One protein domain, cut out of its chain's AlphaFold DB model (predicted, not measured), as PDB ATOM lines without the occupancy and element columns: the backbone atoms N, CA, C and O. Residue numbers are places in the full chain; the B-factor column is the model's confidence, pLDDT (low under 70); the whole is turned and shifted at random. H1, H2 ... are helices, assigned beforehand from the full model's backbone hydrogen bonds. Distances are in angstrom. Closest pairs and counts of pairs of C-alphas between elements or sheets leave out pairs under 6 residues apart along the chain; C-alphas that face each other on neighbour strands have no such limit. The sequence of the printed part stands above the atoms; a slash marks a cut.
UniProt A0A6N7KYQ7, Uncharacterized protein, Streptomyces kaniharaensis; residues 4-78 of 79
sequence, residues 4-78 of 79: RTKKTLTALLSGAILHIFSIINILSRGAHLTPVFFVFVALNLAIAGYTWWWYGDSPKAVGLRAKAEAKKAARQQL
ATOM      1  N   ARG A   4     232.058 230.535 210.789       82.62
ATOM      2  CA  ARG A   4     232.489 231.327 209.628       82.62
ATOM      3  C   ARG A   4     231.389 231.478 208.585       82.62
ATOM      4  O   ARG A   4     231.028 232.595 208.212       82.62
ATOM      5  N   THR A   5     230.838 230.349 208.145       80.31
ATOM      6  CA  THR A   5     229.769 230.308 207.148       80.31
ATOM      7  C   THR A   5     228.535 231.005 207.688       80.31
ATOM      8  O   THR A   5     227.989 231.853 206.999       80.31
ATOM      9  N   LYS A   6     228.141 230.738 208.941       84.25
ATOM     10  CA  LYS A   6     226.984 231.391 209.571       84.25
ATOM     11  C   LYS A   6     227.133 232.912 209.594       84.25
ATOM     12  O   LYS A   6     226.242 233.605 209.124       84.25
ATOM     13  N   LYS A   7     228.260 233.435 210.087       85.62
ATOM     14  CA  LYS A   7     228.501 234.884 210.191       85.62
ATOM     15  C   LYS A   7     228.555 235.566 208.828       85.62
ATOM     16  O   LYS A   7     227.980 236.636 208.668       85.62
ATOM     17  N   THR A   8     229.191 234.924 207.854       86.06
ATOM     18  CA  THR A   8     229.293 235.458 206.491       86.06
ATOM     19  C   THR A   8     227.935 235.458 205.797       86.06
ATOM     20  O   THR A   8     227.559 236.466 205.211       86.06
ATOM     21  N   LEU A   9     227.160 234.373 205.925       85.44
ATOM     22  CA  LEU A   9     225.809 234.307 205.366       85.44
ATOM     23  C   LEU A   9     224.896 235.354 206.003       85.44
ATOM     24  O   LEU A   9     224.135 235.999 205.297       85.44
ATOM     25  N   THR A  10     224.982 235.546 207.323       89.75
ATOM     26  CA  THR A  10     224.220 236.593 208.008       89.75
ATOM     27  C   THR A  10     224.594 237.978 207.481       89.75
ATOM     28  O   THR A  10     223.692 238.741 207.161       89.75
ATOM     29  N   ALA A  11     225.887 238.289 207.325       87.38
ATOM     30  CA  ALA A  11     226.326 239.570 206.767       87.38
ATOM     31  C   ALA A  11     225.784 239.795 205.343       87.38
ATOM     32  O   ALA A  11     225.226 240.855 205.059       87.38
ATOM     33  N   LEU A  12     225.876 238.774 204.483       87.81
ATOM     34  CA  LEU A  12     225.359 238.819 203.113       87.81
ATOM     35  C   LEU A  12     223.834 238.974 203.069       87.81
ATOM     36  O   LEU A  12     223.334 239.806 202.321       87.81
ATOM     37  N   LEU A  13     223.093 238.212 203.877       91.81
ATOM     38  CA  LEU A  13     221.630 238.289 203.941       91.81
ATOM     39  C   LEU A  13     221.161 239.660 204.427       91.81
ATOM     40  O   LEU A  13     220.274 240.251 203.818       91.81
ATOM     41  N   SER A  14     221.770 240.191 205.488       89.25
ATOM     42  CA  SER A  14     221.442 241.527 205.994       89.25
ATOM     43  C   SER A  14     221.707 242.609 204.943       89.25
ATOM     44  O   SER A  14     220.869 243.489 204.750       89.25
ATOM     45  N   GLY A  15     222.832 242.517 204.226       87.12
ATOM     46  CA  GLY A  15     223.140 243.403 203.105       87.12
ATOM     47  C   GLY A  15     222.137 243.284 201.960       87.12
ATOM     48  O   GLY A  15     221.608 244.291 201.498       87.12
ATOM     49  N   ALA A  16     221.817 242.058 201.543       90.12
ATOM     50  CA  ALA A  16     220.863 241.792 200.472       90.12
ATOM     51  C   ALA A  16     219.472 242.358 200.789       90.12
ATOM     52  O   ALA A  16     218.885 243.030 199.945       90.12
ATOM     53  N   ILE A  17     218.978 242.160 202.016       93.06
ATOM     54  CA  ILE A  17     217.697 242.718 202.468       93.06
ATOM     55  C   ILE A  17     217.719 244.248 202.363       93.06
ATOM     56  O   ILE A  17     216.821 244.832 201.758       93.06
ATOM     57  N   LEU A  18     218.764 244.900 202.885       92.44
ATOM     58  CA  LEU A  18     218.907 246.357 202.818       92.44
ATOM     59  C   LEU A  18     218.901 246.867 201.367       92.44
ATOM     60  O   LEU A  18     218.235 247.858 201.056       92.44
ATOM     61  N   HIS A  19     219.622 246.188 200.473       91.00
ATOM     62  CA  HIS A  19     219.670 246.553 199.060       91.00
ATOM     63  C   HIS A  19     218.317 246.362 198.373       91.00
ATOM     64  O   HIS A  19     217.898 247.261 197.650       91.00
ATOM     65  N   ILE A  20     217.599 245.268 198.642       92.44
ATOM     66  CA  ILE A  20     216.252 245.029 198.102       92.44
ATOM     67  C   ILE A  20     215.297 246.149 198.527       92.44
ATOM     68  O   ILE A  20     214.653 246.757 197.672       92.44
ATOM     69  N   PHE A  21     215.251 246.486 199.820       91.88
ATOM     70  CA  PHE A  21     214.419 247.590 200.313       91.88
ATOM     71  C   PHE A  21     214.795 248.929 199.668       91.88
ATOM     72  O   PHE A  21     213.915 249.701 199.282       91.88
ATOM     73  N   SER A  22     216.094 249.191 199.508       88.94
ATOM     74  CA  SER A  22     216.584 250.417 198.872       88.94
ATOM     75  C   SER A  22     216.176 250.494 197.400       88.94
ATOM     76  O   SER A  22     215.694 251.535 196.962       88.94
ATOM     77  N   ILE A  23     216.314 249.394 196.651       91.38
ATOM     78  CA  ILE A  23     215.903 249.303 195.244       91.38
ATOM     79  C   ILE A  23     214.399 249.553 195.124       91.38
ATOM     80  O   ILE A  23     213.996 250.407 194.339       91.38
ATOM     81  N   ILE A  24     213.577 248.870 195.927       93.62
ATOM     82  CA  ILE A  24     212.118 249.041 195.906       93.62
ATOM     83  C   ILE A  24     211.743 250.503 196.173       93.62
ATOM     84  O   ILE A  24     210.932 251.061 195.441       93.62
ATOM     85  N   ASN A  25     212.357 251.146 197.172       91.06
ATOM     86  CA  ASN A  25     212.082 252.548 197.504       91.06
ATOM     87  C   ASN A  25     212.565 253.543 196.432       91.06
ATOM     88  O   ASN A  25     211.942 254.585 196.240       91.06
ATOM     89  N   ILE A  26     213.674 253.263 195.743       89.38
ATOM     90  CA  ILE A  26     214.170 254.109 194.646       89.38
ATOM     91  C   ILE A  26     213.237 253.988 193.435       89.38
ATOM     92  O   ILE A  26     212.789 255.002 192.897       89.38
ATOM     93  N   LEU A  27     212.897 252.756 193.050       90.88
ATOM     94  CA  LEU A  27     212.046 252.485 191.893       90.88
ATOM     95  C   LEU A  27     210.598 252.938 192.115       90.88
ATOM     96  O   LEU A  27     209.984 253.463 191.188       90.88
ATOM     97  N   SER A  28     210.058 252.823 193.335       91.56
ATOM     98  CA  SER A  28     208.702 253.303 193.654       91.56
ATOM     99  C   SER A  28     208.557 254.823 193.554       91.56
ATOM    100  O   SER A  28     207.451 255.327 193.377       91.56
ATOM    101  N   ARG A  29     209.672 255.556 193.629       91.75
ATOM    102  CA  ARG A  29     209.738 257.011 193.441       91.75
ATOM    103  C   ARG A  29     210.056 257.416 191.999       91.75
ATOM    104  O   ARG A  29     210.263 258.599 191.745       91.75
ATOM    105  N   GLY A  30     210.144 256.458 191.072       88.00
ATOM    106  CA  GLY A  30     210.516 256.703 189.676       88.00
ATOM    107  C   GLY A  30     211.974 257.138 189.483       88.00
ATOM    108  O   GLY A  30     212.319 257.655 188.425       88.00
ATOM    109  N   ALA A  31     212.829 256.959 190.494       87.31
ATOM    110  CA  ALA A  31     214.242 257.309 190.424       87.31
ATOM    111  C   ALA A  31     215.085 256.135 189.897       87.31
ATOM    112  O   ALA A  31     214.683 254.972 189.942       87.31
ATOM    113  N   HIS A  32     216.291 256.441 189.419       88.12
ATOM    114  CA  HIS A  32     217.242 255.445 188.928       88.12
ATOM    115  C   HIS A  32     218.297 255.098 189.981       88.12
ATOM    116  O   HIS A  32     218.626 255.905 190.854       88.12
ATOM    117  N   LEU A  33     218.868 253.897 189.871       88.56
ATOM    118  CA  LEU A  33     220.031 253.514 190.666       88.56
ATOM    119  C   LEU A  33     221.225 254.379 190.258       88.56
ATOM    120  O   LEU A  33     221.656 254.365 189.106       88.56
ATOM    121  N   THR A  34     221.757 255.142 191.207       90.75
ATOM    122  CA  THR A  34     222.918 256.007 190.979       90.75
ATOM    123  C   THR A  34     224.222 255.218 191.142       90.75
ATOM    124  O   THR A  34     224.239 254.198 191.833       90.75
ATOM    125  N   PRO A  35     225.359 255.688 190.592       89.75
ATOM    126  CA  PRO A  35     226.670 255.068 190.823       89.75
ATOM    127  C   PRO A  35     227.004 254.863 192.310       89.75
ATOM    128  O   PRO A  35     227.636 253.878 192.686       89.75
ATOM    129  N   VAL A  36     226.508 255.755 193.175       88.75
ATOM    130  CA  VAL A  36     226.654 255.670 194.634       88.75
ATOM    131  C   VAL A  36     226.055 254.375 195.196       88.75
ATOM    132  O   VAL A  36     226.628 253.785 196.109       88.75
ATOM    133  N   PHE A  37     224.951 253.872 194.633       88.69
ATOM    134  CA  PHE A  37     224.371 252.589 195.039       88.69
ATOM    135  C   PHE A  37     225.364 251.430 194.860       88.69
ATOM    136  O   PHE A  37     225.520 250.599 195.754       88.69
ATOM    137  N   PHE A  38     226.096 251.405 193.745       88.56
ATOM    138  CA  PHE A  38     227.089 250.365 193.475       88.56
ATOM    139  C   PHE A  38     228.296 250.452 194.415       88.56
ATOM    140  O   PHE A  38     228.837 249.416 194.800       88.56
ATOM    141  N   VAL A  39     228.667 251.657 194.864       92.38
ATOM    142  CA  VAL A  39     229.677 251.836 195.922       92.38
ATOM    143  C   VAL A  39     229.213 251.180 197.226       92.38
ATOM    144  O   VAL A  39     229.990 250.466 197.861       92.38
ATOM    145  N   PHE A  40     227.941 251.345 197.603       88.31
ATOM    146  CA  PHE A  40     227.381 250.679 198.784       88.31
ATOM    147  C   PHE A  40     227.354 249.153 198.646       88.31
ATOM    148  O   PHE A  40     227.674 248.454 199.608       88.31
ATOM    149  N   VAL A  41     227.016 248.628 197.464       89.81
ATOM    150  CA  VAL A  41     227.065 247.182 197.191       89.81
ATOM    151  C   VAL A  41     228.498 246.656 197.319       89.81
ATOM    152  O   VAL A  41     228.731 245.668 198.017       89.81
ATOM    153  N   ALA A  42     229.473 247.337 196.711       92.38
ATOM    154  CA  ALA A  42     230.883 246.961 196.797       92.38
ATOM    155  C   ALA A  42     231.398 246.980 198.245       92.38
ATOM    156  O   ALA A  42     232.083 246.048 198.671       92.38
ATOM    157  N   LEU A  43     231.015 247.995 199.029       92.38
ATOM    158  CA  LEU A  43     231.346 248.077 200.452       92.38
ATOM    159  C   LEU A  43     230.753 246.898 201.236       92.38
ATOM    160  O   LEU A  43     231.437 246.308 202.072       92.38
ATOM    161  N   ASN A  44     229.505 246.517 200.951       90.50
ATOM    162  CA  ASN A  44     228.859 245.385 201.613       90.50
ATOM    163  C   ASN A  44     229.578 244.059 201.309       90.50
ATOM    164  O   ASN A  44     229.877 243.286 202.222       90.50
ATOM    165  N   LEU A  45     229.956 243.837 200.046       90.44
ATOM    166  CA  LEU A  45     230.754 242.675 199.643       90.44
ATOM    167  C   LEU A  45     232.133 242.666 200.314       90.44
ATOM    168  O   LEU A  45     232.580 241.612 200.768       90.44
ATOM    169  N   ALA A  46     232.783 243.824 200.443       92.12
ATOM    170  CA  ALA A  46     234.049 243.943 201.160       92.12
ATOM    171  C   ALA A  46     233.895 243.575 202.647       92.12
ATOM    172  O   ALA A  46     234.726 242.842 203.187       92.12
ATOM    173  N   ILE A  47     232.807 244.001 203.299       88.75
ATOM    174  CA  ILE A  47     232.483 243.627 204.687       88.75
ATOM    175  C   ILE A  47     232.236 242.120 204.807       88.75
ATOM    176  O   ILE A  47     232.731 241.486 205.745       88.75
ATOM    177  N   ALA A  48     231.503 241.520 203.869       87.06
ATOM    178  CA  ALA A  48     231.265 240.080 203.855       87.06
ATOM    179  C   ALA A  48     232.570 239.293 203.640       87.06
ATOM    180  O   ALA A  48     232.830 238.331 204.364       87.06
ATOM    181  N   GLY A  49     233.428 239.736 202.718       88.38
ATOM    182  CA  GLY A  49     234.751 239.156 202.478       88.38
ATOM    183  C   GLY A  49     235.672 239.280 203.694       88.38
ATOM    184  O   GLY A  49     236.298 238.299 204.102       88.38
ATOM    185  N   TYR A  50     235.687 240.447 204.341       87.00
ATOM    186  CA  TYR A  50     236.393 240.655 205.603       87.00
ATOM    187  C   TYR A  50     235.868 239.730 206.704       87.00
ATOM    188  O   TYR A  50     236.653 239.099 207.404       87.00
ATOM    189  N   THR A  51     234.547 239.590 206.830       87.19
ATOM    190  CA  THR A  51     233.909 238.684 207.796       87.19
ATOM    191  C   THR A  51     234.324 237.235 207.535       87.19
ATOM    192  O   THR A  51     234.749 236.528 208.450       87.19
ATOM    193  N   TRP A  52     234.278 236.802 206.277       86.06
ATOM    194  CA  TRP A  52     234.714 235.472 205.863       86.06
ATOM    195  C   TRP A  52     236.185 235.212 206.186       86.06
ATOM    196  O   TRP A  52     236.532 234.104 206.601       86.06
ATOM    197  N   TRP A  53     237.046 236.211 206.001       88.19
ATOM    198  CA  TRP A  53     238.463 236.130 206.343       88.19
ATOM    199  C   TRP A  53     238.695 236.107 207.862       88.19
ATOM    200  O   TRP A  53     239.405 235.235 208.357       88.19
ATOM    201  N   TRP A  54     238.048 237.007 208.607       84.88
ATOM    202  CA  TRP A  54     238.194 237.173 210.057       84.88
ATOM    203  C   TRP A  54     237.777 235.934 210.856       84.88
ATOM    204  O   TRP A  54     238.393 235.595 211.866       84.88
ATOM    205  N   TYR A  55     236.726 235.243 210.410       83.75
ATOM    206  CA  TYR A  55     236.273 233.988 211.014       83.75
ATOM    207  C   TYR A  55     236.907 232.740 210.377       83.75
ATOM    208  O   TYR A  55     236.481 231.631 210.688       83.75
ATOM    209  N   GLY A  56     237.873 232.896 209.470       80.56
ATOM    210  CA  GLY A  56     238.641 231.784 208.915       80.56
ATOM    211  C   GLY A  56     239.796 231.344 209.818       80.56
ATOM    212  O   GLY A  56     240.152 232.021 210.777       80.56
ATOM    213  N   ASP A  57     240.431 230.236 209.444       78.25
ATOM    214  CA  ASP A  57     241.524 229.611 210.207       78.25
ATOM    215  C   ASP A  57     242.911 230.180 209.858       78.25
ATOM    216  O   ASP A  57     243.946 229.582 210.137       78.25
ATOM    217  N   SER A  58     242.961 231.349 209.210       80.69
ATOM    218  CA  SER A  58     244.233 231.993 208.889       80.69
ATOM    219  C   SER A  58     244.974 232.351 210.188       80.69
ATOM    220  O   SER A  58     244.386 233.031 211.035       80.69
ATOM    221  N   PRO A  59     246.272 232.018 210.333       78.75
ATOM    222  CA  PRO A  59     247.056 232.356 211.526       78.75
ATOM    223  C   PRO A  59     247.005 233.848 211.890       78.75
ATOM    224  O   PRO A  59     246.976 234.215 213.064       78.75
ATOM    225  N   LYS A  60     246.921 234.727 210.879       82.94
ATOM    226  CA  LYS A  60     246.769 236.176 211.075       82.94
ATOM    227  C   LYS A  60     245.407 236.546 211.669       82.94
ATOM    228  O   LYS A  60     245.349 237.387 212.562       82.94
ATOM    229  N   ALA A  61     244.327 235.927 211.192       82.00
ATOM    230  CA  ALA A  61     242.973 236.186 211.683       82.00
ATOM    231  C   ALA A  61     242.816 235.713 213.136       82.00
ATOM    232  O   ALA A  61     242.322 236.459 213.981       82.00
ATOM    233  N   VAL A  62     243.331 234.520 213.451       82.00
ATOM    234  CA  VAL A  62     243.347 233.977 214.819       82.00
ATOM    235  C   VAL A  62     244.155 234.877 215.756       82.00
ATOM    236  O   VAL A  62     243.659 235.263 216.816       82.00
ATOM    237  N   GLY A  63     245.360 235.290 215.347       84.31
ATOM    238  CA  GLY A  63     246.204 236.180 216.149       84.31
ATOM    239  C   GLY A  63     245.566 237.547 216.418       84.31
ATOM    240  O   GLY A  63     245.650 238.067 217.531       84.31
ATOM    241  N   LEU A  64     244.883 238.132 215.429       86.44
ATOM    242  CA  LEU A  64     244.172 239.400 215.615       86.44
ATOM    243  C   LEU A  64     242.930 239.253 216.500       86.44
ATOM    244  O   LEU A  64     242.668 240.136 217.318       86.44
ATOM    245  N   ARG A  65     242.197 238.140 216.389       83.44
ATOM    246  CA  ARG A  65     241.072 237.836 217.283       83.44
ATOM    247  C   ARG A  65     241.518 237.688 218.728       83.44
ATOM    248  O   ARG A  65     240.926 238.329 219.590       83.44
ATOM    249  N   ALA A  66     242.597 236.949 218.975       85.69
ATOM    250  CA  ALA A  66     243.165 236.805 220.312       85.69
ATOM    251  C   ALA A  66     243.560 238.168 220.910       85.69
ATOM    252  O   ALA A  66     243.224 238.468 222.053       85.69
ATOM    253  N   LYS A  67     244.191 239.050 220.116       86.50
ATOM    254  CA  LYS A  67     244.499 240.428 220.548       86.50
ATOM    255  C   LYS A  67     243.242 241.246 220.861       86.50
ATOM    256  O   LYS A  67     243.226 241.995 221.835       86.50
ATOM    257  N   ALA A  68     242.198 241.126 220.041       88.75
ATOM    258  CA  ALA A  68     240.942 241.844 220.246       88.75
ATOM    259  C   ALA A  68     240.204 241.365 221.510       88.75
ATOM    260  O   ALA A  68     239.706 242.190 222.278       88.75
ATOM    261  N   GLU A  69     240.172 240.054 221.748       85.75
ATOM    262  CA  GLU A  69     239.587 239.447 222.947       85.75
ATOM    263  C   GLU A  69     240.367 239.844 224.208       85.75
ATOM    264  O   GLU A  69     239.753 240.291 225.177       85.75
ATOM    265  N   ALA A  70     241.705 239.825 224.162       87.50
ATOM    266  CA  ALA A  70     242.550 240.289 225.264       87.50
ATOM    267  C   ALA A  70     242.296 241.769 225.608       87.50
ATOM    268  O   ALA A  70     242.127 242.127 226.774       87.50
ATOM    269  N   LYS A  71     242.181 242.636 224.593       87.88
ATOM    270  CA  LYS A  71     241.864 244.060 224.792       87.88
ATOM    271  C   LYS A  71     240.469 244.264 225.390       87.88
ATOM    272  O   LYS A  71     240.276 245.170 226.202       87.88
ATOM    273  N   LYS A  72     239.492 243.445 224.995       86.50
ATOM    274  CA  LYS A  72     238.130 243.498 225.542       86.50
ATOM    275  C   LYS A  72     238.104 243.080 227.013       86.50
ATOM    276  O   LYS A  72     237.488 243.782 227.808       86.50
ATOM    277  N   ALA A  73     238.801 242.000 227.366       83.56
ATOM    278  CA  ALA A  73     238.913 241.530 228.745       83.56
ATOM    279  C   ALA A  73     239.589 242.575 229.650       83.56
ATOM    280  O   ALA A  73     239.054 242.904 230.704       83.56
ATOM    281  N   ALA A  74     240.688 243.186 229.194       81.69
ATOM    282  CA  ALA A  74     241.364 244.256 229.933       81.69
ATOM    283  C   ALA A  74     240.449 245.469 230.184       81.69
ATOM    284  O   ALA A  74     240.460 246.049 231.264       81.69
ATOM    285  N   ARG A  75     239.608 245.836 229.207       81.94
ATOM    286  CA  ARG A  75     238.641 246.935 229.364       81.94
ATOM    287  C   ARG A  75     237.522 246.606 230.359       81.94
ATOM    288  O   ARG A  75     237.018 247.520 230.994       81.94
ATOM    289  N   GLN A  76     237.131 245.337 230.475       76.12
ATOM    290  CA  GLN A  76     236.109 244.885 231.425       76.12
ATOM    291  C   GLN A  76     236.635 244.757 232.859       76.12
ATOM    292  O   GLN A  76     235.847 244.852 233.783       76.12
ATOM    293  N   GLN A  77     237.941 244.558 233.051       70.38
ATOM    294  CA  GLN A  77     238.564 244.536 234.383       70.38
ATOM    295  C   GLN A  77     238.801 245.938 234.971       70.38
ATOM    296  O   GLN A  77     239.088 246.061 236.155       70.38
ATOM    297  N   LEU A  78     238.721 246.981 234.141       68.31
ATOM    298  CA  LEU A  78     238.908 248.386 234.525       68.31
ATOM    299  C   LEU A  78     237.581 249.143 234.717       68.31
ATOM    300  O   LEU A  78     237.609 250.351 234.953       68.31
TER     301      LEU A  78
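AT A GLANCE: This is residues 4 to 78 of the 79 residues of an uncharacterized protein of Streptomyces kaniharaensis (UniProt A0A6N7KYQ7). Two long helices, H1 and H2, lie side by side as a helical hairpin, and a third helix, H3, turns off at about a right angle from the end of H2, so that the model has the outline of an L. H3 meets the hairpin with residues 61 to 65 alone, and residues 66 to 78 stick out free as an arm. The printed part has 75 residues with three named helices, H1, H2 and H3 in that order, and no named strand; the class is all helix. The whole is only just extended, close to loose, with a radius of gyration of the C-alphas of 17.3 A, and its elongated outline spans 53 by 30 by 21 A.

IN THESE COORDINATES: Begin at C-alpha 4, at (232.489, 231.327, 209.628), where H1 starts; it covers residues 4 to 28 and is the longest helix, 36.1 A from first to last C-alpha. It ends at Ser 28, with its C-alpha at (208.702, 253.303, 193.654). With six residues between them, H2 follows H1: look for C-alpha 35 at (226.670, 255.068, 190.823), where H2 begins; it holds residues 35 to 54 and measures 28.7 A from first to last C-alpha. After four more residues H3 begins at Pro 59 and runs to Gln 77, 27.3 A in all, ending at C-alpha 77 at (238.564, 244.536, 234.383).

HOW THE PARTS SIT: Start with the hairpin of H1 and H2: they touch, with 17 pairs of C-alphas within 8 A. Their closest C-alphas are those of Thr 8 and Trp 52, 5.5 A apart. They run opposite ways at a shallow tilt of 11 degrees, and their centres are 11.0 A apart. Next look at the C-alphas of Trp 54 and Ala 61, 5.1 A apart, the closest of H2 and H3. These two helices touch through residues 53 to 54 of H2 and residues 61 to 65 of H3 alone, and their lines are about perpendicular, at 88 degrees. H1 and H3 are apart. Along the backbone of H1, H2 and H3, every O i to N i+4 pair is within hydrogen-bond range.

THE WHOLE: The two C-alphas farthest apart are those of Gly 30 and Gln 77, at 54.2 A. Without residues 66 to 78, which stand free, the body has 62 residues and spans 49 by 21 by 11 A. The printed part has no cut; the link from H1 to H2 is short and the link from H2 to H3 is tight. The mean pLDDT of the printed part is 86.9, and residue 78 alone is under 70.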